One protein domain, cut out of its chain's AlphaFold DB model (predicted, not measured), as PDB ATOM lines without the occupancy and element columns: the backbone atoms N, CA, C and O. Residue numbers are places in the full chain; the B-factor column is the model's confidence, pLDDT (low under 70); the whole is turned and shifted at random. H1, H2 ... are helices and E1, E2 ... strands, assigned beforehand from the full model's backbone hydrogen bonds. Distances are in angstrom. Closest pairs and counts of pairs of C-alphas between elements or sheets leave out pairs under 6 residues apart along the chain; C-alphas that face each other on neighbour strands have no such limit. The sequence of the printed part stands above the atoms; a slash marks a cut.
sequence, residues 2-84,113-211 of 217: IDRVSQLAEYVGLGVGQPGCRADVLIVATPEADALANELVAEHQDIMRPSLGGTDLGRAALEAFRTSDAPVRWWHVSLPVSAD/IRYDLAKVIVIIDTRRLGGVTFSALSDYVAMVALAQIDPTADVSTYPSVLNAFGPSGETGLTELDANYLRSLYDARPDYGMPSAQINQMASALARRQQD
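What this domain is: This is residues 2 to 84 and 113 to 211 of the 217 residues of an uncharacterized protein of Caulobacterales bacterium (UniProt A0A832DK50). A three-stranded sheet, in which two long strands, E2 and E3, run side by side and the shorter E1 pairs with the later part of E3, stands between helices: H2 and H4 over one face, H5 over the other. H1 packs on H5, and H7 leads away, its residues 206 to 211 sticking out. The printed part has 182 residues, with seven named helices and three named strands in the order H1 E1 H2 H3 H4 E2 E3 H5 H6 H7. The mixed sheet has the order E1 E3 E2, and the class is mixed, helices and strands. The whole is compact, with a radius of gyration of the C-alphas of 16.2 A and spans of 47 by 39 by 35 A.

Where its parts are: H1, residues 2 to 11, begins at C-alpha 2 at (8.291, 28.658, -14.185) and is 14.1 A long. E1 is residues 25 to 30, H2 residues 33 to 43, H3 residues 45 to 48 and H4 residues 58 to 67. E2, residues 72 to 82, is 32.2 A long. E3, residues 113 to 125, is 36.2 A long and begins at C-alpha 113 at (7.464, 42.856, 12.658). H5, residues 134 to 146, is 18.1 A long and H6, residues 175 to 186, 16.1 A. H7, residues 194 to 211, is 25.8 A long, has a kink of 31 degrees near residue 201 and ends at C-alpha 211 at (-6.490, 61.620, -6.399).

How they stand to each other: E1 and E3 are parallel, with N 26 and O 120 2.8 A apart. E3 and E2 are antiparallel, with N 75 and O 121 2.8 A apart. H5 is over E3 at a height over the sheet of 10.3 A, its closest C-alphas to E3 being Ala 145 and Val 120, 6.2 A. H2 and H4 are on the opposite face and touch at Ala 37 and Arg 66, C-alphas 5.1 A apart, at a steep tilt of 40 degrees, opposite ways. H3 only grazes the sheet with residues 47 to 48, and H7 with residue 194. H1 touches H5 at Val 5 and Ala 142, C-alphas 4.5 A apart. H5 and H6 only just touch, with 3 pairs of C-alphas within 8 A, the closest Met 143 and Asp 177. H6 and H7 are near each other. Every O i to N i+4 pair is within hydrogen-bond range in H1, H2, H4, H5 and H6; in H7 9 of 14 are, and H3 is too short for one.

The domain as a whole: The two C-alphas farthest apart, those of Glu 43 and Asp 211, are 49.5 A apart. Residues 85 to 112 are not printed, and C-alphas 84 and 113 are 8.2 A apart across this cut. The links H1 to E1 and H5 to H6 are long. The mean pLDDT of the printed part is 84.5, and residues 187 to 211 are under 70.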
ATOM      1  N   ILE A   2       7.279  28.169 -15.155       91.94
ATOM      2  CA  ILE A   2       8.291  28.658 -14.185       91.94
ATOM      3  C   ILE A   2       9.021  29.905 -14.705       91.94
ATOM      4  O   ILE A   2       9.103  30.905 -13.997       91.94
ATOM      5  N   ASP A   3       9.439  29.892 -15.972       93.12
ATOM      6  CA  ASP A   3      10.054  31.062 -16.614       93.12
ATOM      7  C   ASP A   3       9.133  32.281 -16.596       93.12
ATOM      8  O   ASP A   3       9.591  33.402 -16.440       93.12
ATOM      9  N   ARG A   4       7.818  32.068 -16.711       95.44
ATOM     10  CA  ARG A   4       6.840  33.155 -16.702       95.44
ATOM     11  C   ARG A   4       6.665  33.751 -15.308       95.44
ATOM     12  O   ARG A   4       6.632  34.970 -15.184       95.44
ATOM     13  N   VAL A   5       6.609  32.907 -14.276       94.88
ATOM     14  CA  VAL A   5       6.619  33.357 -12.875       94.88
ATOM     15  C   VAL A   5       7.893  34.157 -12.595       94.88
ATOM     16  O   VAL A   5       7.819  35.244 -12.034       94.88
ATOM     17  N   SER A   6       9.042  33.656 -13.054       92.94
ATOM     18  CA  SER A   6      10.348  34.305 -12.877       92.94
ATOM     19  C   SER A   6      10.419  35.655 -13.597       92.94
ATOM     20  O   SER A   6      10.784  36.650 -12.986       92.94
ATOM     21  N   GLN A   7       9.973  35.724 -14.854       94.31
ATOM     22  CA  GLN A   7       9.892  36.974 -15.618       94.31
ATOM     23  C   GLN A   7       9.000  38.014 -14.937       94.31
ATOM     24  O   GLN A   7       9.342  39.194 -14.910       94.31
ATOM     25  N   LEU A   8       7.847  37.599 -14.403       93.81
ATOM     26  CA  LEU A   8       6.944  38.521 -13.720       93.81
ATOM     27  C   LEU A   8       7.522  38.984 -12.377       93.81
ATOM     28  O   LEU A   8       7.384  40.156 -12.042       93.81
ATOM     29  N   ALA A   9       8.210  38.099 -11.651       91.62
ATOM     30  CA  ALA A   9       8.930  38.443 -10.429       91.62
ATOM     31  C   ALA A   9      10.021  39.495 -10.702       91.62
ATOM     32  O   ALA A   9      10.062  40.528 -10.038       91.62
ATOM     33  N   GLU A  10      10.845  39.285 -11.732       92.31
ATOM     34  CA  GLU A  10      11.871  40.245 -12.156       92.31
ATOM     35  C   GLU A  10      11.260  41.581 -12.599       92.31
ATOM     36  O   GLU A  10      11.759  42.647 -12.236       92.31
ATOM     37  N   TYR A  11      10.144  41.539 -13.333       90.56
ATOM     38  CA  TYR A  11       9.425  42.733 -13.787       90.56
ATOM     39  C   TYR A  11       8.946  43.624 -12.631       90.56
ATOM     40  O   TYR A  11       8.902  44.847 -12.779       90.56
ATOM     41  N   VAL A  12       8.609  43.032 -11.482       88.25
ATOM     42  CA  VAL A  12       8.196  43.762 -10.271       88.25
ATOM     43  C   VAL A  12       9.336  43.965  -9.269       88.25
ATOM     44  O   VAL A  12       9.096  44.350  -8.130       88.25
ATOM     45  N   GLY A  13      10.585  43.746  -9.696       87.19
ATOM     46  CA  GLY A  13      11.784  44.059  -8.919       87.19
ATOM     47  C   GLY A  13      12.195  43.000  -7.896       87.19
ATOM     48  O   GLY A  13      13.055  43.272  -7.057       87.19
ATOM     49  N   LEU A  14      11.622  41.797  -7.947       87.00
ATOM     50  CA  LEU A  14      12.042  40.685  -7.098       87.00
ATOM     51  C   LEU A  14      13.271  39.978  -7.671       87.00
ATOM     52  O   LEU A  14      13.408  39.791  -8.879       87.00
ATOM     53  N   GLY A  15      14.146  39.519  -6.777       85.19
ATOM     54  CA  GLY A  15      15.244  38.629  -7.138       85.19
ATOM     55  C   GLY A  15      14.770  37.183  -7.256       85.19
ATOM     56  O   GLY A  15      14.142  36.657  -6.338       85.19
ATOM     57  N   VAL A  16      15.116  36.518  -8.358       85.75
ATOM     58  CA  VAL A  16      14.874  35.081  -8.536       85.75
ATOM     59  C   VAL A  16      16.050  34.290  -7.961       85.75
ATOM     60  O   VAL A  16      17.221  34.603  -8.201       85.75
ATOM     61  N   GLY A  17      15.738  33.265  -7.167       81.44
ATOM     62  CA  GLY A  17      16.738  32.407  -6.537       81.44
ATOM     63  C   GLY A  17      17.596  31.648  -7.555       81.44
ATOM     64  O   GLY A  17      17.121  31.222  -8.606       81.44
ATOM     65  N   GLN A  18      18.876  31.466  -7.233       81.19
ATOM     66  CA  GLN A  18      19.804  30.674  -8.046       81.19
ATOM     67  C   GLN A  18      19.561  29.165  -7.865       81.19
ATOM     68  O   GLN A  18      19.007  28.755  -6.840       81.19
ATOM     69  N   PRO A  19      20.011  28.309  -8.803       78.50
ATOM     70  CA  PRO A  19      19.937  26.859  -8.638       78.50
ATOM     71  C   PRO A  19      20.487  26.397  -7.279       78.50
ATOM     72  O   PRO A  19      21.576  26.794  -6.872       78.50
ATOM     73  N   GLY A  20      19.725  25.556  -6.575       77.44
ATOM     74  CA  GLY A  20      20.052  25.101  -5.218       77.44
ATOM     75  C   GLY A  20      19.505  25.986  -4.093       77.44
ATOM     76  O   GLY A  20      19.697  25.653  -2.923       77.44
ATOM     77  N   CYS A  21      18.799  27.079  -4.408       83.75
ATOM     78  CA  CYS A  21      18.047  27.822  -3.404       83.75
ATOM     79  C   CYS A  21      16.900  26.979  -2.827       83.75
ATOM     80  O   CYS A  21      16.416  26.016  -3.430       83.75
ATOM     81  N   ARG A  22      16.426  27.372  -1.644       81.62
ATOM     82  CA  ARG A  22      15.185  26.829  -1.094       81.62
ATOM     83  C   ARG A  22      14.016  27.328  -1.947       81.62
ATOM     84  O   ARG A  22      13.936  28.518  -2.226       81.62
ATOM     85  N   ALA A  23      13.125  26.429  -2.354       83.12
ATOM     86  CA  ALA A  23      11.937  26.805  -3.112       83.12
ATOM     87  C   ALA A  23      10.859  27.385  -2.185       83.12
ATOM     88  O   ALA A  23      10.398  26.703  -1.262       83.12
ATOM     89  N   ASP A  24      10.436  28.615  -2.473       88.94
ATOM     90  CA  ASP A  24       9.307  29.261  -1.795       88.94
ATOM     91  C   ASP A  24       7.988  29.065  -2.573       88.94
ATOM     92  O   ASP A  24       6.915  29.170  -1.995       88.94
ATOM     93  N   VAL A  25       8.039  28.686  -3.856       92.88
ATOM     94  CA  VAL A  25       6.859  28.391  -4.689       92.88
ATOM     95  C   VAL A  25       6.924  26.948  -5.195       92.88
ATOM     96  O   VAL A  25       7.871  26.564  -5.879       92.88
ATOM     97  N   LEU A  26       5.904  26.147  -4.877       94.69
ATOM     98  CA  LEU A  26       5.710  24.783  -5.367       94.69
ATOM     99  C   LEU A  26       4.492  24.751  -6.290       94.69
ATOM    100  O   LEU A  26       3.380  25.018  -5.845       94.69
ATOM    101  N   ILE A  27       4.692  24.386  -7.554       97.06
ATOM    102  CA  ILE A  27       3.615  24.238  -8.539       97.06
ATOM    103  C   ILE A  27       3.553  22.774  -8.964       97.06
ATOM    104  O   ILE A  27       4.542  22.234  -9.460       97.06
ATOM    105  N   VAL A  28       2.393  22.143  -8.795       97.62
ATOM    106  CA  VAL A  28       2.165  20.746  -9.180       97.62
ATOM    107  C   VAL A  28       0.979  20.666 -10.130       97.62
ATOM    108  O   VAL A  28      -0.136  21.026  -9.764       97.62
ATOM    109  N   ALA A  29       1.212  20.172 -11.344       97.69
ATOM    110  CA  ALA A  29       0.153  19.843 -12.292       97.69
ATOM    111  C   ALA A  29      -0.104  18.338 -12.267       97.69
ATOM    112  O   ALA A  29       0.817  17.550 -12.482       97.69
ATOM    113  N   THR A  30      -1.340  17.936 -11.983       98.06
ATOM    114  CA  THR A  30      -1.696  16.527 -11.799       98.06
ATOM    115  C   THR A  30      -3.159  16.261 -12.177       98.06
ATOM    116  O   THR A  30      -4.007  17.131 -11.962       98.06
ATOM    117  N   PRO A  31      -3.490  15.081 -12.737       97.38
ATOM    118  CA  PRO A  31      -4.877  14.645 -12.851       97.38
ATOM    119  C   PRO A  31      -5.483  14.237 -11.497       97.38
ATOM    120  O   PRO A  31      -6.699  14.194 -11.365       97.38
ATOM    121  N   GLU A  32      -4.684  13.981 -10.461       97.56
ATOM    122  CA  GLU A  32      -5.149  13.561  -9.133       97.56
ATOM    123  C   GLU A  32      -5.121  14.708  -8.104       97.56
ATOM    124  O   GLU A  32      -4.777  14.507  -6.939       97.56
ATOM    125  N   ALA A  33      -5.489  15.927  -8.517       97.81
ATOM    126  CA  ALA A  33      -5.396  17.134  -7.683       97.81
ATOM    127  C   ALA A  33      -6.101  17.009  -6.321       97.81
ATOM    128  O   ALA A  33      -5.564  17.458  -5.310       97.81
ATOM    129  N   ASP A  34      -7.263  16.353  -6.280       97.50
ATOM    130  CA  ASP A  34      -8.027  16.147  -5.044       97.50
ATOM    131  C   ASP A  34      -7.310  15.194  -4.081       97.50
ATOM    132  O   ASP A  34      -7.258  15.447  -2.877       97.50
ATOM    133  N   ALA A  35      -6.715  14.114  -4.594       97.50
ATOM    134  CA  ALA A  35      -5.948  13.183  -3.771       97.50
ATOM    135  C   ALA A  35      -4.691  13.865  -3.215       97.50
ATOM    136  O   ALA A  35      -4.441  13.793  -2.015       97.50
ATOM    137  N   LEU A  36      -3.973  14.614  -4.060       97.75
ATOM    138  CA  LEU A  36      -2.784  15.362  -3.656       97.75
ATOM    139  C   LEU A  36      -3.101  16.422  -2.592       97.75
ATOM    140  O   LEU A  36      -2.370  16.548  -1.612       97.75
ATOM    141  N   ALA A  37      -4.188  17.185  -2.752       97.38
ATOM    142  CA  ALA A  37      -4.588  18.188  -1.768       97.38
ATOM    143  C   ALA A  37      -4.928  17.548  -0.410       97.38
ATOM    144  O   ALA A  37      -4.518  18.058   0.634       97.38
ATOM    145  N   ASN A  38      -5.633  16.412  -0.419       97.06
ATOM    146  CA  ASN A  38      -5.934  15.648   0.791       97.06
ATOM    147  C   ASN A  38      -4.665  15.122   1.474       97.06
ATOM    148  O   ASN A  38      -4.520  15.294   2.684       97.06
ATOM    149  N   GLU A  39      -3.745  14.534   0.709       96.94
ATOM    150  CA  GLU A  39      -2.475  14.004   1.213       96.94
ATOM    151  C   GLU A  39      -1.601  15.109   1.817       96.94
ATOM    152  O   GLU A  39      -1.152  14.983   2.953       96.94
ATOM    153  N   LEU A  40      -1.442  16.247   1.129       96.00
ATOM    154  CA  LEU A  40      -0.676  17.389   1.642       96.00
ATOM    155  C   LEU A  40      -1.226  17.905   2.977       96.00
ATOM    156  O   LEU A  40      -0.462  18.207   3.896       96.00
ATOM    157  N   VAL A  41      -2.550  18.000   3.110       95.25
ATOM    158  CA  VAL A  41      -3.178  18.458   4.356       95.25
ATOM    159  C   VAL A  41      -3.093  17.406   5.465       95.25
ATOM    160  O   VAL A  41      -2.994  17.775   6.634       95.25
ATOM    161  N   ALA A  42      -3.130  16.115   5.132       94.75
ATOM    162  CA  ALA A  42      -3.040  15.033   6.108       94.75
ATOM    163  C   ALA A  42      -1.606  14.835   6.626       94.75
ATOM    164  O   ALA A  42      -1.393  14.836   7.838       94.75
ATOM    165  N   GLU A  43      -0.636  14.734   5.718       94.88
ATOM    166  CA  GLU A  43       0.736  14.300   6.007       94.88
ATOM    167  C   GLU A  43       1.699  15.466   6.274       94.88
ATOM    168  O   GLU A  43       2.727  15.300   6.928       94.88
ATOM    169  N   HIS A  44       1.374  16.679   5.811       93.12
ATOM    170  CA  HIS A  44       2.273  17.836   5.888       93.12
ATOM    171  C   HIS A  44       1.678  19.024   6.654       93.12
ATOM    172  O   HIS A  44       1.925  20.186   6.318       93.12
ATOM    173  N   GLN A  45       0.939  18.762   7.738       88.88
ATOM    174  CA  GLN A  45       0.293  19.804   8.554       88.88
ATOM    175  C   GLN A  45       1.242  20.892   9.069       88.88
ATOM    176  O   GLN A  45       0.820  22.042   9.212       88.88
ATOM    177  N   ASP A  46       2.504  20.558   9.333       88.62
ATOM    178  CA  ASP A  46       3.509  21.518   9.797       88.62
ATOM    179  C   ASP A  46       4.019  22.426   8.674       88.62
ATOM    180  O   ASP A  46       4.443  23.547   8.931       88.62
ATOM    181  N   ILE A  47       3.927  21.992   7.415       89.19
ATOM    182  CA  ILE A  47       4.210  22.847   6.257       89.19
ATOM    183  C   ILE A  47       2.990  23.711   5.946       89.19
ATOM    184  O   ILE A  47       3.137  24.905   5.695       89.19
ATOM    185  N   MET A  48       1.791  23.122   5.985       91.25
ATOM    186  CA  MET A  48       0.547  23.832   5.680       91.25
ATOM    187  C   MET A  48       0.230  24.893   6.740       91.25
ATOM    188  O   MET A  48      -0.244  25.975   6.414       91.25
ATOM    189  N   ARG A  49       0.480  24.604   8.020       92.06
ATOM    190  CA  ARG A  49       0.191  25.508   9.142       92.06
ATOM    191  C   ARG A  49       1.358  25.482  10.125       92.06
ATOM    192  O   ARG A  49       1.268  24.790  11.146       92.06
ATOM    193  N   PRO A  50       2.449  26.205   9.828       90.44
ATOM    194  CA  PRO A  50       3.705  26.090  10.566       90.44
ATOM    195  C   PRO A  50       3.664  26.702  11.965       90.44
ATOM    196  O   PRO A  50       4.569  26.458  12.752       90.44
ATOM    197  N   SER A  51       2.630  27.473  12.302       87.75
ATOM    198  CA  SER A  51       2.433  28.070  13.623       87.75
ATOM    199  C   SER A  51       0.997  27.846  14.120       87.75
ATOM    200  O   SER A  51       0.144  27.290  13.422       87.75
ATOM    201  N   LEU A  52       0.718  28.255  15.358       76.19
ATOM    202  CA  LEU A  52      -0.615  28.187  15.963       76.19
ATOM    203  C   LEU A  52      -1.613  29.161  15.313       76.19
ATOM    204  O   LEU A  52      -2.821  28.911  15.352       76.19
ATOM    205  N   GLY A  53      -1.133  30.229  14.669       78.56
ATOM    206  CA  GLY A  53      -1.973  31.168  13.932       78.56
ATOM    207  C   GLY A  53      -1.198  32.324  13.305       78.56
ATOM    208  O   GLY A  53      -0.009  32.507  13.556       78.56
ATOM    209  N   GLY A  54      -1.897  33.102  12.476       80.75
ATOM    210  CA  GLY A  54      -1.354  34.293  11.821       80.75
ATOM    211  C   GLY A  54      -0.425  34.011  10.641       80.75
ATOM    212  O   GLY A  54       0.022  34.965  10.023       80.75
ATOM    213  N   THR A  55      -0.152  32.744  10.318       86.25
ATOM    214  CA  THR A  55       0.736  32.356   9.212       86.25
ATOM    215  C   THR A  55       0.015  31.947   7.934       86.25
ATOM    216  O   THR A  55       0.655  31.665   6.930       86.25
ATOM    217  N   ASP A  56      -1.310  31.864   7.992       88.56
ATOM    218  CA  ASP A  56      -2.178  31.321   6.956       88.56
ATOM    219  C   ASP A  56      -3.606  31.869   7.111       88.56
ATOM    220  O   ASP A  56      -3.943  32.468   8.139       88.56
ATOM    221  N   LEU A  57      -4.468  31.618   6.118       86.31
ATOM    222  CA  LEU A  57      -5.889  32.004   6.130       86.31
ATOM    223  C   LEU A  57      -6.756  31.158   7.094       86.31
ATOM    224  O   LEU A  57      -7.966  31.362   7.201       86.31
ATOM    225  N   GLY A  58      -6.162  30.222   7.839       87.81
ATOM    226  CA  GLY A  58      -6.834  29.455   8.881       87.81
ATOM    227  C   GLY A  58      -7.503  28.168   8.399       87.81
ATOM    228  O   GLY A  58      -7.444  27.772   7.238       87.81
ATOM    229  N   ARG A  59      -8.155  27.470   9.338       88.69
ATOM    230  CA  ARG A  59      -8.699  26.117   9.108       88.69
ATOM    231  C   ARG A  59      -9.792  26.064   8.042       88.69
ATOM    232  O   ARG A  59      -9.823  25.103   7.289       88.69
ATOM    233  N   ALA A  60     -10.673  27.063   7.988       89.31
ATOM    234  CA  ALA A  60     -11.754  27.092   7.002       89.31
ATOM    235  C   ALA A  60     -11.204  27.229   5.575       89.31
ATOM    236  O   ALA A  60     -11.613  26.490   4.687       89.31
ATOM    237  N   ALA A  61     -10.216  28.108   5.375       90.12
ATOM    238  CA  ALA A  61      -9.535  28.247   4.094       90.12
ATOM    239  C   ALA A  61      -8.713  26.996   3.742       90.12
ATOM    240  O   ALA A  61      -8.679  26.602   2.581       90.12
ATOM    241  N   LEU A  62      -8.093  26.333   4.729       92.31
ATOM    242  CA  LEU A  62      -7.380  25.072   4.492       92.31
ATOM    243  C   LEU A  62      -8.334  23.955   4.049       92.31
ATOM    244  O   LEU A  62      -8.006  23.172   3.161       92.31
ATOM    245  N   GLU A  63      -9.526  23.896   4.646       93.00
ATOM    246  CA  GLU A  63     -10.576  22.967   4.232       93.00
ATOM    247  C   GLU A  63     -11.081  23.289   2.823       93.00
ATOM    248  O   GLU A  63     -11.254  22.379   2.012       93.00
ATOM    249  N   ALA A  64     -11.248  24.574   2.497       91.62
ATOM    250  CA  ALA A  64     -11.594  25.010   1.149       91.62
ATOM    251  C   ALA A  64     -10.499  24.626   0.142       91.62
ATOM    252  O   ALA A  64     -10.811  24.068  -0.899       91.62
ATOM    253  N   PHE A  65      -9.215  24.817   0.460       94.88
ATOM    254  CA  PHE A  65      -8.105  24.343  -0.371       94.88
ATOM    255  C   PHE A  65      -8.161  22.823  -0.592       94.88
ATOM    256  O   PHE A  65      -7.976  22.349  -1.712       94.88
ATOM    257  N   ARG A  66      -8.457  22.056   0.463       95.62
ATOM    258  CA  ARG A  66      -8.539  20.592   0.407       95.62
ATOM    259  C   ARG A  66      -9.692  20.091  -0.465       95.62
ATOM    260  O   ARG A  66      -9.524  19.115  -1.188       95.62
ATOM    261  N   THR A  67     -10.848  20.745  -0.378       95.19
ATOM    262  CA  THR A  67     -12.114  20.291  -0.983       95.19
ATOM    263  C   THR A  67     -12.513  21.045  -2.249       95.19
ATOM    264  O   THR A  67     -13.506  20.689  -2.874       95.19
ATOM    265  N   SER A  68     -11.765  22.084  -2.631       93.75
ATOM    266  CA  SER A  68     -12.070  22.913  -3.796       93.75
ATOM    267  C   SER A  68     -12.068  22.099  -5.080       93.75
ATOM    268  O   SER A  68     -11.153  21.328  -5.345       93.75
ATOM    269  N   ASP A  69     -13.054  22.373  -5.923       93.69
ATOM    270  CA  ASP A  69     -13.166  21.818  -7.263       93.69
ATOM    271  C   ASP A  69     -12.532  22.714  -8.351       93.69
ATOM    272  O   ASP A  69     -12.631  22.406  -9.544       93.69
ATOM    273  N   ALA A  70     -11.875  23.812  -7.956       94.19
ATOM    274  CA  ALA A  70     -11.277  24.774  -8.878       94.19
ATOM    275  C   ALA A  70     -10.157  24.145  -9.741       94.19
ATOM    276  O   ALA A  70      -9.385  23.321  -9.233       94.19
ATOM    277  N   PRO A  71     -10.009  24.564 -11.019       96.19
ATOM    278  CA  PRO A  71      -8.936  24.091 -11.903       96.19
ATOM    279  C   PRO A  71      -7.531  24.393 -11.376       96.19
ATOM    280  O   PRO A  71      -6.597  23.625 -11.603       96.19
ATOM    281  N   VAL A  72      -7.387  25.507 -10.660       97.25
ATOM    282  CA  VAL A  72      -6.172  25.896  -9.946       97.25
ATOM    283  C   VAL A  72      -6.570  26.229  -8.515       97.25
ATOM    284  O   VAL A  72      -7.472  27.034  -8.294       97.25
ATOM    285  N   ARG A  73      -5.907  25.608  -7.539       96.19
ATOM    286  CA  ARG A  73      -6.073  25.893  -6.108       96.19
ATOM    287  C   ARG A  73      -4.719  26.205  -5.497       96.19
ATOM    288  O   ARG A  73      -3.715  25.614  -5.895       96.19
ATOM    289  N   TRP A  74      -4.682  27.114  -4.533       96.12
ATOM    290  CA  TRP A  74      -3.432  27.516  -3.902       96.12
ATOM    291  C   TRP A  74      -3.559  27.695  -2.396       96.12
ATOM    292  O   TRP A  74      -4.641  27.934  -1.860       96.12
ATOM    293  N   TRP A  75      -2.422  27.565  -1.724       95.56
ATOM    294  CA  TRP A  75      -2.270  27.776  -0.297       95.56
ATOM    295  C   TRP A  75      -1.053  28.655  -0.033       95.56
ATOM    296  O   TRP A  75       0.059  28.328  -0.459       95.56
ATOM    297  N   HIS A  76      -1.267  29.764   0.672       92.94
ATOM    298  CA  HIS A  76      -0.215  30.696   1.065       92.94
ATOM    299  C   HIS A  76       0.154  30.513   2.530       92.94
ATOM    300  O   HIS A  76      -0.710  30.380   3.399       92.94
ATOM    301  N   VAL A  77       1.454  30.571   2.794       91.81
ATOM    302  CA  VAL A  77       2.026  30.635   4.132       91.81
ATOM    303  C   VAL A  77       2.914  31.866   4.208       91.81
ATOM    304  O   VAL A  77       3.897  31.969   3.475       91.81
ATOM    305  N   SER A  78       2.603  32.761   5.135       89.25
ATOM    306  CA  SER A  78       3.360  33.987   5.385       89.25
ATOM    307  C   SER A  78       3.871  33.977   6.811       89.25
ATOM    308  O   SER A  78       3.104  33.767   7.744       89.25
ATOM    309  N   LEU A  79       5.168  34.182   7.015       88.25
ATOM    310  CA  LEU A  79       5.745  34.167   8.355       88.25
ATOM    311  C   LEU A  79       5.928  35.596   8.863       88.25
ATOM    312  O   LEU A  79       6.435  36.437   8.119       88.25
ATOM    313  N   PRO A  80       5.568  35.883  10.126       86.31
ATOM    314  CA  PRO A  80       6.000  37.114  10.751       86.31
ATOM    315  C   PRO A  80       7.518  37.054  10.897       86.31
ATOM    316  O   PRO A  80       8.065  36.061  11.381       86.31
ATOM    317  N   VAL A  81       8.199  38.115  10.496       85.75
ATOM    318  CA  VAL A  81       9.643  38.269  10.615       85.75
ATOM    319  C   VAL A  81       9.978  39.637  11.188       85.75
ATOM    320  O   VAL A  81       9.231  40.602  11.020       85.75
ATOM    321  N   SER A  82      11.123  39.744  11.855       85.12
ATOM    322  CA  SER A  82      11.694  41.039  12.213       85.12
ATOM    323  C   SER A  82      11.900  41.879  10.953       85.12
ATOM    324  O   SER A  82      12.552  41.435  10.009       85.12
ATOM    325  N   ALA A  83      11.391  43.108  10.948       80.06
ATOM    326  CA  ALA A  83      11.619  44.046   9.856       80.06
ATOM    327  C   ALA A  83      13.109  44.419   9.719       80.06
ATOM    328  O   ALA A  83      13.574  44.675   8.610       80.06
ATOM    329  N   ASP A  84      13.853  44.390  10.831       80.31
ATOM    330  CA  ASP A  84      15.275  44.738  10.882       80.31
ATOM    331  C   ASP A  84      16.175  43.573  10.440       80.31
ATOM    332  O   ASP A  84      17.127  43.772   9.688       80.31
ATOM    333  N   ILE A 113       7.831  44.100  13.335       79.38
ATOM    334  CA  ILE A 113       7.464  42.856  12.658       79.38
ATOM    335  C   ILE A 113       6.752  43.170  11.340       79.38
ATOM    336  O   ILE A 113       5.795  43.953  11.324       79.38
ATOM    337  N   ARG A 114       7.181  42.506  10.268       79.06
ATOM    338  CA  ARG A 114       6.491  42.429   8.972       79.06
ATOM    339  C   ARG A 114       6.150  40.974   8.661       79.06
ATOM    340  O   ARG A 114       6.615  40.083   9.361       79.06
ATOM    341  N   TYR A 115       5.346  40.726   7.637       81.50
ATOM    342  CA  TYR A 115       5.053  39.366   7.194       81.50
ATOM    343  C   TYR A 115       5.596  39.137   5.796       81.50
ATOM    344  O   TYR A 115       5.219  39.850   4.867       81.50
ATOM    345  N   ASP A 116       6.435  38.116   5.670       83.44
ATOM    346  CA  ASP A 116       7.060  37.736   4.410       83.44
ATOM    347  C   ASP A 116       6.388  36.450   3.903       83.44
ATOM    348  O   ASP A 116       6.176  35.501   4.669       83.44
ATOM    349  N   LEU A 117       6.037  36.418   2.613       85.12
ATOM    350  CA  LEU A 117       5.486  35.231   1.958       85.12
ATOM    351  C   LEU A 117       6.558  34.136   1.953       85.12
ATOM    352  O   LEU A 117       7.574  34.246   1.275       85.12
ATOM    353  N   ALA A 118       6.345  33.096   2.752       87.56
ATOM    354  CA  ALA A 118       7.343  32.069   3.025       87.56
ATOM    355  C   ALA A 118       7.131  30.801   2.198       87.56
ATOM    356  O   ALA A 118       8.087  30.061   1.954       87.56
ATOM    357  N   LYS A 119       5.883  30.504   1.820       91.31
ATOM    358  CA  LYS A 119       5.572  29.386   0.934       91.31
ATOM    359  C   LYS A 119       4.279  29.605   0.160       91.31
ATOM    360  O   LYS A 119       3.283  30.049   0.724       91.31
ATOM    361  N   VAL A 120       4.284  29.202  -1.104       94.81
ATOM    362  CA  VAL A 120       3.092  29.068  -1.940       94.81
ATOM    363  C   VAL A 120       3.035  27.656  -2.485       94.81
ATOM    364  O   VAL A 120       4.001  27.171  -3.069       94.81
ATOM    365  N   ILE A 121       1.902  26.992  -2.300       96.38
ATOM    366  CA  ILE A 121       1.622  25.694  -2.911       96.38
ATOM    367  C   ILE A 121       0.497  25.912  -3.905       96.38
ATOM    368  O   ILE A 121      -0.579  26.341  -3.508       96.38
ATOM    369  N   VAL A 122       0.738  25.615  -5.176       97.88
ATOM    370  CA  VAL A 122      -0.241  25.702  -6.261       97.88
ATOM    371  C   VAL A 122      -0.454  24.304  -6.823       97.88
ATOM    372  O   VAL A 122       0.497  23.646  -7.248       97.88
ATOM    373  N   ILE A 123      -1.705  23.854  -6.848       98.38
ATOM    374  CA  ILE A 123      -2.111  22.600  -7.480       98.38
ATOM    375  C   ILE A 123      -2.974  22.939  -8.689       98.38
ATOM    376  O   ILE A 123      -3.939  23.697  -8.587       98.38
ATOM    377  N   ILE A 124      -2.620  22.355  -9.826       98.50
ATOM    378  CA  ILE A 124      -3.309  22.505 -11.102       98.50
ATOM    379  C   ILE A 124      -3.952  21.156 -11.442       98.50
ATOM    380  O   ILE A 124      -3.234  20.182 -11.677       98.50
ATOM    381  N   ASP A 125      -5.288  21.094 -11.480       98.12
ATOM    382  CA  ASP A 125      -6.022  19.907 -11.938       98.12
ATOM    383  C   ASP A 125      -6.065  19.892 -13.467       98.12
ATOM    384  O   ASP A 125      -6.827  20.625 -14.105       98.12
ATOM    385  N   THR A 126      -5.256  19.022 -14.071       97.00
ATOM    386  CA  THR A 126      -5.118  18.937 -15.531       97.00
ATOM    387  C   THR A 126      -6.391  18.471 -16.235       97.00
ATOM    388  O   THR A 126      -6.543  18.718 -17.430       97.00
ATOM    389  N   ARG A 127      -7.340  17.853 -15.518       96.69
ATOM    390  CA  ARG A 127      -8.629  17.410 -16.076       96.69
ATOM    391  C   ARG A 127      -9.665  18.530 -16.121       96.69
ATOM    392  O   ARG A 127     -10.671  18.389 -16.812       96.69
ATOM    393  N   ARG A 128      -9.441  19.624 -15.387       95.69
ATOM    394  CA  ARG A 128     -10.413  20.715 -15.198       95.69
ATOM    395  C   ARG A 128      -9.991  22.033 -15.852       95.69
ATOM    396  O   ARG A 128     -10.694  23.025 -15.724       95.69
ATOM    397  N   LEU A 129      -8.875  22.048 -16.588       95.00
ATOM    398  CA  LEU A 129      -8.343  23.254 -17.242       95.00
ATOM    399  C   LEU A 129      -9.258  23.843 -18.329       95.00
ATOM    400  O   LEU A 129      -9.167  25.034 -18.629       95.00
ATOM    401  N   GLY A 130     -10.135  23.030 -18.925       89.56
ATOM    402  CA  GLY A 130     -11.034  23.478 -19.985       89.56
ATOM    403  C   GLY A 130     -10.282  24.009 -21.211       89.56
ATOM    404  O   GLY A 130      -9.309  23.407 -21.660       89.56
ATOM    405  N   GLY A 131     -10.755  25.128 -21.770       89.38
ATOM    406  CA  GLY A 131     -10.184  25.769 -22.963       89.38
ATOM    407  C   GLY A 131      -9.082  26.799 -22.690       89.38
ATOM    408  O   GLY A 131      -8.681  27.503 -23.616       89.38
ATOM    409  N   VAL A 132      -8.612  26.929 -21.446       95.62
ATOM    410  CA  VAL A 132      -7.615  27.941 -21.075       95.62
ATOM    411  C   VAL A 132      -6.279  27.647 -21.753       95.62
ATOM    412  O   VAL A 132      -5.768  26.527 -21.721       95.62
ATOM    413  N   THR A 133      -5.688  28.666 -22.378       95.31
ATOM    414  CA  THR A 133      -4.388  28.521 -23.039       95.31
ATOM    415  C   THR A 133      -3.272  28.349 -22.007       95.31
ATOM    416  O   THR A 133      -3.340  28.874 -20.897       95.31
ATOM    417  N   PHE A 134      -2.184  27.670 -22.377       95.56
ATOM    418  CA  PHE A 134      -1.030  27.523 -21.479       95.56
ATOM    419  C   PHE A 134      -0.402  28.872 -21.078       95.56
ATOM    420  O   PHE A 134       0.149  28.993 -19.982       95.56
ATOM    421  N   SER A 135      -0.495  29.883 -21.951       95.81
ATOM    422  CA  SER A 135      -0.042  31.246 -21.651       95.81
ATOM    423  C   SER A 135      -0.907  31.880 -20.564       95.81
ATOM    424  O   SER A 135      -0.367  32.288 -19.539       95.81
ATOM    425  N   ALA A 136      -2.233  31.864 -20.735       96.56
ATOM    426  CA  ALA A 136      -3.184  32.379 -19.749       96.56
ATOM    427  C   ALA A 136      -3.051  31.656 -18.401       96.56
ATOM    428  O   ALA A 136      -2.979  32.294 -17.356       96.56
ATOM    429  N   LEU A 137      -2.918  30.324 -18.421       97.69
ATOM    430  CA  LEU A 137      -2.662  29.528 -17.219       97.69
ATOM    431  C   LEU A 137      -1.343  29.930 -16.543       97.69
ATOM    432  O   LEU A 137      -1.277  30.005 -15.319       97.69
ATOM    433  N   SER A 138      -0.284  30.179 -17.316       97.94
ATOM    434  CA  SER A 138       1.005  30.604 -16.759       97.94
ATOM    435  C   SER A 138       0.930  31.998 -16.134       97.94
ATOM    436  O   SER A 138       1.535  32.199 -15.085       97.94
ATOM    437  N   ASP A 139       0.189  32.929 -16.738       97.56
ATOM    438  CA  ASP A 139      -0.055  34.263 -16.174       97.56
ATOM    439  C   ASP A 139      -0.917  34.196 -14.907       97.56
ATOM    440  O   ASP A 139      -0.571  34.810 -13.901       97.56
ATOM    441  N   TYR A 140      -1.974  33.378 -14.913       97.00
ATOM    442  CA  TYR A 140      -2.808  33.105 -13.740       97.00
ATOM    443  C   TYR A 140      -1.971  32.558 -12.579       97.00
ATOM    444  O   TYR A 140      -2.028  33.065 -11.460       97.00
ATOM    445  N   VAL A 141      -1.155  31.531 -12.850       97.69
ATOM    446  CA  VAL A 141      -0.280  30.911 -11.846       97.69
ATOM    447  C   VAL A 141       0.762  31.906 -11.342       97.69
ATOM    448  O   VAL A 141       1.024  31.938 -10.143       97.69
ATOM    449  N   ALA A 142       1.333  32.740 -12.213       96.50
ATOM    450  CA  ALA A 142       2.266  33.786 -11.799       96.50
ATOM    451  C   ALA A 142       1.598  34.817 -10.879       96.50
ATOM    452  O   ALA A 142       2.183  35.188  -9.862       96.50
ATOM    453  N   MET A 143       0.359  35.212 -11.179       94.81
ATOM    454  CA  MET A 143      -0.411  36.136 -10.352       94.81
ATOM    455  C   MET A 143      -0.624  35.586  -8.931       94.81
ATOM    456  O   MET A 143      -0.282  36.257  -7.959       94.81
ATOM    457  N   VAL A 144      -1.101  34.343  -8.791       94.69
ATOM    458  CA  VAL A 144      -1.336  33.725  -7.465       94.69
ATOM    459  C   VAL A 144      -0.056  33.273  -6.756       94.69
ATOM    460  O   VAL A 144      -0.054  33.105  -5.538       94.69
ATOM    461  N   ALA A 145       1.044  33.066  -7.486       94.00
ATOM    462  CA  ALA A 145       2.340  32.738  -6.896       94.00
ATOM    463  C   ALA A 145       3.013  33.953  -6.243       94.00
ATOM    464  O   ALA A 145       3.731  33.794  -5.259       94.00
ATOM    465  N   LEU A 146       2.796  35.148  -6.796       90.88
ATOM    466  CA  LEU A 146       3.418  36.381  -6.320       90.88
ATOM    467  C   LEU A 146       2.510  37.125  -5.327       90.88
ATOM    468  O   LEU A 146       2.978  37.637  -4.313       90.88
ATOM    469  N   ALA A 147       1.196  37.126  -5.544       87.81
ATOM    470  CA  ALA A 147       0.256  37.809  -4.664       87.81
ATOM    471  C   ALA A 147      -0.476  36.867  -3.696       87.81
ATOM    472  O   ALA A 147      -0.962  35.801  -4.077       87.81
ATOM    473  N   GLN A 148      -0.644  37.316  -2.446       82.50
ATOM    474  CA  GLN A 148      -1.528  36.676  -1.465       82.50
ATOM    475  C   GLN A 148      -2.998  36.973  -1.796       82.50
ATOM    476  O   GLN A 148      -3.605  37.890  -1.245       82.50
ATOM    477  N   ILE A 149      -3.552  36.214  -2.736       85.31
ATOM    478  CA  ILE A 149      -4.940  36.339  -3.194       85.31
ATOM    479  C   ILE A 149      -5.828  35.379  -2.403       85.31
ATOM    480  O   ILE A 149      -5.523  34.189  -2.305       85.31
ATOM    481  N   ASP A 150      -6.945  35.884  -1.877       82.69
ATOM    482  CA  ASP A 150      -8.004  35.049  -1.307       82.69
ATOM    483  C   ASP A 150      -8.687  34.251  -2.438       82.69
ATOM    484  O   ASP A 150      -9.266  34.866  -3.338       82.69
ATOM    485  N   PRO A 151      -8.658  32.903  -2.411       80.81
ATOM    486  CA  PRO A 151      -9.313  32.067  -3.423       80.81
ATOM    487  C   PRO A 151     -10.825  32.285  -3.561       80.81
ATOM    488  O   PRO A 151     -11.416  31.827  -4.535       80.81
ATOM    489  N   THR A 152     -11.459  32.929  -2.580       79.69
ATOM    490  CA  THR A 152     -12.904  33.192  -2.545       79.69
ATOM    491  C   THR A 152     -13.275  34.620  -2.949       79.69
ATOM    492  O   THR A 152     -14.461  34.948  -2.994       79.69
ATOM    493  N   ALA A 153     -12.291  35.474  -3.253       82.94
ATOM    494  CA  ALA A 153     -12.546  36.841  -3.687       82.94
ATOM    495  C   ALA A 153     -13.267  36.875  -5.045       82.94
ATOM    496  O   ALA A 153     -12.843  36.233  -6.006       82.94
ATOM    497  N   ASP A 154     -14.332  37.673  -5.136       84.06
ATOM    498  CA  ASP A 154     -15.007  37.940  -6.405       84.06
ATOM    499  C   ASP A 154     -14.281  39.056  -7.165       84.06
ATOM    500  O   ASP A 154     -14.279  40.221  -6.761       84.06
ATOM    501  N   VAL A 155     -13.659  38.673  -8.278       85.88
ATOM    502  CA  VAL A 155     -12.924  39.566  -9.182       85.88
ATOM    503  C   VAL A 155     -13.574  39.659 -10.564       85.88
ATOM    504  O   VAL A 155     -12.992  40.232 -11.484       85.88
ATOM    505  N   SER A 156     -14.794  39.135 -10.721       86.81
ATOM    506  CA  SER A 156     -15.486  39.008 -12.014       86.81
ATOM    507  C   SER A 156     -15.761  40.338 -12.722       86.81
ATOM    508  O   SER A 156     -15.924  40.372 -13.940       86.81
ATOM    509  N   THR A 157     -15.797  41.443 -11.976       87.69
ATOM    510  CA  THR A 157     -16.048  42.796 -12.493       87.69
ATOM    511  C   THR A 157     -14.788  43.518 -12.969       87.69
ATOM    512  O   THR A 157     -14.891  44.605 -13.539       87.69
ATOM    513  N   TYR A 158     -13.608  42.932 -12.761       88.88
ATOM    514  CA  TYR A 158     -12.326  43.544 -13.086       88.88
ATOM    515  C   TYR A 158     -11.652  42.841 -14.274       88.88
ATOM    516  O   TYR A 158     -11.687  41.613 -14.360       88.88
ATOM    517  N   PRO A 159     -10.980  43.577 -15.175       90.75
ATOM    518  CA  PRO A 159     -10.174  42.970 -16.230       90.75
ATOM    519  C   PRO A 159      -8.891  42.411 -15.606       90.75
ATOM    520  O   PRO A 159      -7.898  43.122 -15.481       90.75
ATOM    521  N   SER A 160      -8.920  41.159 -15.157       94.25
ATOM    522  CA  SER A 160      -7.819  40.484 -14.463       94.25
ATOM    523  C   SER A 160      -7.662  39.061 -14.972       94.25
ATOM    524  O   SER A 160      -8.654  38.349 -15.132       94.25
ATOM    525  N   VAL A 161      -6.419  38.605 -15.125       95.81
ATOM    526  CA  VAL A 161      -6.085  37.222 -15.484       95.81
ATOM    527  C   VAL A 161      -6.725  36.201 -14.546       95.81
ATOM    528  O   VAL A 161      -6.967  35.067 -14.945       95.81
ATOM    529  N   LEU A 162      -7.081  36.594 -13.321       94.31
ATOM    530  CA  LEU A 162      -7.819  35.751 -12.380       94.31
ATOM    531  C   LEU A 162      -9.197  35.311 -12.911       94.31
ATOM    532  O   LEU A 162      -9.753  34.323 -12.433       94.31
ATOM    533  N   ASN A 163      -9.712  35.969 -13.953       93.81
ATOM    534  CA  ASN A 163     -10.917  35.573 -14.673       93.81
ATOM    535  C   ASN A 163     -10.658  34.628 -15.866       93.81
ATOM    536  O   ASN A 163     -11.582  34.364 -16.638       93.81
ATOM    537  N   ALA A 164      -9.450  34.070 -16.021       94.81
ATOM    538  CA  ALA A 164      -9.099  33.160 -17.123       94.81
ATOM    539  C   ALA A 164     -10.017  31.927 -17.230       94.81
ATOM    540  O   ALA A 164     -10.269  31.434 -18.326       94.81
ATOM    541  N   PHE A 165     -10.538  31.437 -16.100       93.56
ATOM    542  CA  PHE A 165     -11.485  30.312 -16.046       93.56
ATOM    543  C   PHE A 165     -12.958  30.751 -16.006       93.56
ATOM    544  O   PHE A 165     -13.851  29.906 -15.941       93.56
ATOM    545  N   GLY A 166     -13.216  32.060 -15.994       89.69
ATOM    546  CA  GLY A 166     -14.549  32.650 -15.933       89.69
ATOM    547  C   GLY A 166     -15.120  32.994 -17.315       89.69
ATOM    548  O   GLY A 166     -14.473  32.769 -18.337       89.69
ATOM    549  N   PRO A 167     -16.331  33.577 -17.368       85.31
ATOM    550  CA  PRO A 167     -17.004  33.910 -18.625       85.31
ATOM    551  C   PRO A 167     -16.271  34.939 -19.492       85.31
ATOM    552  O   PRO A 167     -16.406  34.893 -20.712       85.31
ATOM    553  N   SER A 168     -15.523  35.872 -18.885       83.69
ATOM    554  CA  SER A 168     -14.710  36.833 -19.642       83.69
ATOM    555  C   SER A 168     -13.511  36.161 -20.310       83.69
ATOM    556  O   SER A 168     -13.120  36.580 -21.396       83.69
ATOM    557  N   GLY A 169     -12.974  35.093 -19.704       86.19
ATOM    558  CA  GLY A 169     -11.940  34.253 -20.299       86.19
ATOM    559  C   GLY A 169     -10.654  35.015 -20.594       86.19
ATOM    560  O   GLY A 169     -10.114  34.891 -21.693       86.19
ATOM    561  N   GLU A 170     -10.183  35.820 -19.637       94.19
ATOM    562  CA  GLU A 170      -8.971  36.624 -19.814       94.19
ATOM    563  C   GLU A 170      -7.792  35.751 -20.261       94.19
ATOM    564  O   GLU A 170      -7.488  34.706 -19.679       94.19
ATOM    565  N   THR A 171      -7.138  36.164 -21.346       94.38
ATOM    566  CA  THR A 171      -6.170  35.314 -22.063       94.38
ATOM    567  C   THR A 171      -4.717  35.556 -21.656       94.38
ATOM    568  O   THR A 171      -3.812  34.908 -22.189       94.38
ATOM    569  N   GLY A 172      -4.489  36.445 -20.691       94.25
ATOM    570  CA  GLY A 172      -3.172  36.752 -20.155       94.25
ATOM    571  C   GLY A 172      -3.218  37.840 -19.089       94.25
ATOM    572  O   GLY A 172      -4.289  38.313 -18.714       94.25
ATOM    573  N   LEU A 173      -2.033  38.214 -18.610       94.88
ATOM    574  CA  LEU A 173      -1.847  39.273 -17.620       94.88
ATOM    575  C   LEU A 173      -2.378  40.616 -18.146       94.88
ATOM    576  O   LEU A 173      -1.959  41.070 -19.215       94.88
ATOM    577  N   THR A 174      -3.256  41.268 -17.389       95.69
ATOM    578  CA  THR A 174      -3.815  42.570 -17.766       95.69
ATOM    579  C   THR A 174      -2.993  43.729 -17.200       95.69
ATOM    580  O   THR A 174      -2.112  43.563 -16.352       95.69
ATOM    581  N   GLU A 175      -3.301  44.948 -17.649       93.44
ATOM    582  CA  GLU A 175      -2.714  46.162 -17.076       93.44
ATOM    583  C   GLU A 175      -3.064  46.325 -15.588       93.44
ATOM    584  O   GLU A 175      -2.218  46.739 -14.791       93.44
ATOM    585  N   LEU A 176      -4.282  45.938 -15.193       92.62
ATOM    586  CA  LEU A 176      -4.702  45.955 -13.796       92.62
ATOM    587  C   LEU A 176      -3.836  45.016 -12.949       92.62
ATOM    588  O   LEU A 176      -3.362  45.425 -11.891       92.62
ATOM    589  N   ASP A 177      -3.587  43.794 -13.428       94.44
ATOM    590  CA  ASP A 177      -2.754  42.817 -12.721       94.44
ATOM    591  C   ASP A 177      -1.316  43.326 -12.554       94.44
ATOM    592  O   ASP A 177      -0.746  43.282 -11.460       94.44
ATOM    593  N   ALA A 178      -0.734  43.868 -13.629       92.19
ATOM    594  CA  ALA A 178       0.622  44.405 -13.615       92.19
ATOM    595  C   ALA A 178       0.761  45.591 -12.645       92.19
ATOM    596  O   ALA A 178       1.731  45.667 -11.884       92.19
ATOM    597  N   ASN A 179      -0.214  46.502 -12.638       91.00
ATOM    598  CA  ASN A 179      -0.232  47.652 -11.735       91.00
ATOM    599  C   ASN A 179      -0.469  47.243 -10.279       91.00
ATOM    600  O   ASN A 179       0.111  47.852  -9.370       91.00
ATOM    601  N   TYR A 180      -1.277  46.206 -10.048       88.75
ATOM    602  CA  TYR A 180      -1.473  45.630  -8.725       88.75
ATOM    603  C   TYR A 180      -0.167  45.050  -8.179       88.75
ATOM    604  O   TYR A 180       0.260  45.457  -7.100       88.75
ATOM    605  N   LEU A 181       0.512  44.176  -8.932       90.31
ATOM    606  CA  LEU A 181       1.769  43.574  -8.479       90.31
ATOM    607  C   LEU A 181       2.864  44.625  -8.276       90.31
ATOM    608  O   LEU A 181       3.548  44.600  -7.257       90.31
ATOM    609  N   ARG A 182       2.996  45.605  -9.178       88.69
ATOM    610  CA  ARG A 182       3.934  46.718  -8.976       88.69
ATOM    611  C   ARG A 182       3.629  47.470  -7.682       88.69
ATOM    612  O   ARG A 182       4.520  47.685  -6.874       88.69
ATOM    613  N   SER A 183       2.363  47.811  -7.443       86.12
ATOM    614  CA  SER A 183       1.964  48.505  -6.213       86.12
ATOM    615  C   SER A 183       2.201  47.661  -4.958       86.12
ATOM    616  O   SER A 183       2.550  48.219  -3.921       86.12
ATOM    617  N   LEU A 184       2.020  46.340  -5.049       84.31
ATOM    618  CA  LEU A 184       2.263  45.393  -3.963       84.31
ATOM    619  C   LEU A 184       3.739  45.381  -3.543       84.31
ATOM    620  O   LEU A 184       4.018  45.375  -2.348       84.31
ATOM    621  N   TYR A 185       4.662  45.405  -4.508       83.56
ATOM    622  CA  TYR A 185       6.103  45.321  -4.243       83.56
ATOM    623  C   TYR A 185       6.807  46.682  -4.114       83.56
ATOM    624  O   TYR A 185       7.852  46.757  -3.469       83.56
ATOM    625  N   ASP A 186       6.216  47.770  -4.622       81.62
ATOM    626  CA  ASP A 186       6.665  49.148  -4.360       81.62
ATOM    627  C   ASP A 186       6.261  49.629  -2.952       81.62
ATOM    628  O   ASP A 186       6.901  50.514  -2.368       81.62
ATOM    629  N   ALA A 187       5.178  49.080  -2.390       67.12
ATOM    630  CA  ALA A 187       4.724  49.417  -1.048       67.12
ATOM    631  C   ALA A 187       5.740  48.934  -0.003       67.12
ATOM    632  O   ALA A 187       6.064  47.753   0.087       67.12
ATOM    633  N   ARG A 188       6.235  49.855   0.835       54.38
ATOM    634  CA  ARG A 188       7.175  49.518   1.915       54.38
ATOM    635  C   ARG A 188       6.526  48.491   2.870       54.38
ATOM    636  O   ARG A 188       5.501  48.835   3.463       54.38
ATOM    637  N   PRO A 189       7.115  47.295   3.081       53.34
ATOM    638  CA  PRO A 189       6.540  46.209   3.896       53.34
ATOM    639  C   PRO A 189       6.319  46.539   5.383       53.34
ATOM    640  O   PRO A 189       5.698  45.770   6.111       53.34
ATOM    641  N   ASP A 190       6.838  47.674   5.851       47.50
ATOM    642  CA  ASP A 190       6.937  48.056   7.266       47.50
ATOM    643  C   ASP A 190       5.583  48.410   7.931       47.50
ATOM    644  O   ASP A 190       5.548  48.816   9.098       47.50
ATOM    645  N   TYR A 191       4.465  48.293   7.205       42.50
ATOM    646  CA  TYR A 191       3.139  48.751   7.625       42.50
ATOM    647  C   TYR A 191       2.121  47.598   7.781       42.50
ATOM    648  O   TYR A 191       1.175  47.487   7.018       42.50
ATOM    649  N   GLY A 192       2.248  46.795   8.845       36.25
ATOM    650  CA  GLY A 192       1.107  46.107   9.488       36.25
ATOM    651  C   GLY A 192       0.612  44.762   8.911       36.25
ATOM    652  O   GLY A 192       0.944  44.362   7.807       36.25
ATOM    653  N   MET A 193      -0.163  44.040   9.737       39.06
ATOM    654  CA  MET A 193      -0.495  42.598   9.674       39.06
ATOM    655  C   MET A 193      -1.122  42.043   8.359       39.06
ATOM    656  O   MET A 193      -1.850  42.766   7.681       39.06
ATOM    657  N   PRO A 194      -1.018  40.718   8.076       40.47
ATOM    658  CA  PRO A 194      -1.546  40.048   6.873       40.47
ATOM    659  C   PRO A 194      -3.067  40.094   6.769       40.47
ATOM    660  O   PRO A 194      -3.617  40.260   5.687       40.47
ATOM    661  N   SER A 195      -3.772  40.005   7.901       39.19
ATOM    662  CA  SER A 195      -5.236  40.109   7.931       39.19
ATOM    663  C   SER A 195      -5.736  41.525   7.627       39.19
ATOM    664  O   SER A 195      -6.906  41.703   7.292       39.19
ATOM    665  N   ALA A 196      -4.861  42.533   7.704       40.69
ATOM    666  CA  ALA A 196      -5.161  43.900   7.301       40.69
ATOM    667  C   ALA A 196      -4.789  44.183   5.832       40.69
ATOM    668  O   ALA A 196      -5.359  45.110   5.263       40.69
ATOM    669  N   GLN A 197      -3.925  43.383   5.189       46.50
ATOM    670  CA  GLN A 197      -3.506  43.603   3.793       46.50
ATOM    671  C   GLN A 197      -4.661  43.466   2.788       46.50
ATOM    672  O   GLN A 197      -4.738  44.255   1.850       46.50
ATOM    673  N   ILE A 198      -5.618  42.559   3.023       42.56
ATOM    674  CA  ILE A 198      -6.768  42.358   2.120       42.56
ATOM    675  C   ILE A 198      -7.742  43.559   2.165       42.56
ATOM    676  O   ILE A 198      -8.224  44.007   1.127       42.56
ATOM    677  N   ASN A 199      -7.970  44.166   3.340       36.91
ATOM    678  CA  ASN A 199      -8.885  45.313   3.497       36.91
ATOM    679  C   ASN A 199      -8.216  46.692   3.302       36.91
ATOM    680  O   ASN A 199      -8.890  47.670   2.960       36.91
ATOM    681  N   GLN A 200      -6.900  46.805   3.503       40.19
ATOM    682  CA  GLN A 200      -6.172  48.070   3.327       40.19
ATOM    683  C   GLN A 200      -5.925  48.428   1.850       40.19
ATOM    684  O   GLN A 200      -5.697  49.595   1.539       40.19
ATOM    685  N   MET A 201      -6.027  47.470   0.922       43.31
ATOM    686  CA  MET A 201      -5.771  47.708  -0.507       43.31
ATOM    687  C   MET A 201      -6.996  48.166  -1.301       43.31
ATOM    688  O   MET A 201      -6.855  49.061  -2.131       43.31
ATOM    689  N   ALA A 202      -8.201  47.664  -1.005       39.38
ATOM    690  CA  ALA A 202      -9.430  48.221  -1.588       39.38
ATOM    691  C   ALA A 202      -9.559  49.726  -1.274       39.38
ATOM    692  O   ALA A 202      -9.976  50.522  -2.111       39.38
ATOM    693  N   SER A 203      -9.100  50.136  -0.088       39.78
ATOM    694  CA  SER A 203      -9.038  51.539   0.326       39.78
ATOM    695  C   SER A 203      -7.847  52.315  -0.262       39.78
ATOM    696  O   SER A 203      -7.977  53.516  -0.484       39.78
ATOM    697  N   ALA A 204      -6.716  51.673  -0.576       43.31
ATOM    698  CA  ALA A 204      -5.590  52.310  -1.273       43.31
ATOM    699  C   ALA A 204      -5.865  52.543  -2.775       43.31
ATOM    700  O   ALA A 204      -5.516  53.597  -3.305       43.31
ATOM    701  N   LEU A 205      -6.543  51.601  -3.442       42.78
ATOM    702  CA  LEU A 205      -6.993  51.729  -4.834       42.78
ATOM    703  C   LEU A 205      -8.112  52.775  -4.970       42.78
ATOM    704  O   LEU A 205      -8.057  53.607  -5.873       42.78
ATOM    705  N   ALA A 206      -9.059  52.807  -4.021       47.31
ATOM    706  CA  ALA A 206     -10.097  53.840  -3.966       47.31
ATOM    707  C   ALA A 206      -9.530  55.256  -3.746       47.31
ATOM    708  O   ALA A 206     -10.089  56.219  -4.262       47.31
ATOM    709  N   ARG A 207      -8.412  55.402  -3.016       45.72
ATOM    710  CA  ARG A 207      -7.741  56.701  -2.825       45.72
ATOM    711  C   ARG A 207      -7.021  57.186  -4.085       45.72
ATOM    712  O   ARG A 207      -7.169  58.350  -4.422       45.72
ATOM    713  N   ARG A 208      -6.333  56.313  -4.839       46.69
ATOM    714  CA  ARG A 208      -5.726  56.719  -6.127       46.69
ATOM    715  C   ARG A 208      -6.766  57.136  -7.167       46.69
ATOM    716  O   ARG A 208      -6.545  58.117  -7.857       46.69
ATOM    717  N   GLN A 209      -7.909  56.453  -7.235       47.59
ATOM    718  CA  GLN A 209      -9.013  56.867  -8.117       47.59
ATOM    719  C   GLN A 209      -9.645  58.212  -7.713       47.59
ATOM    720  O   GLN A 209     -10.268  58.859  -8.547       47.59
ATOM    721  N   GLN A 210      -9.504  58.634  -6.452       48.16
ATOM    722  CA  GLN A 210      -9.953  59.949  -5.977       48.16
ATOM    723  C   GLN A 210      -8.900  61.049  -6.170       48.16
ATOM    724  O   GLN A 210      -9.281  62.208  -6.316       48.16
ATOM    725  N   ASP A 211      -7.613  60.693  -6.193       43.53
ATOM    726  CA  ASP A 211      -6.490  61.620  -6.399       43.53
ATOM    727  C   ASP A 211      -6.146  61.847  -7.886       43.53
ATOM    728  O   ASP A 211      -5.325  62.709  -8.197       43.53
TER     729      ASP A 211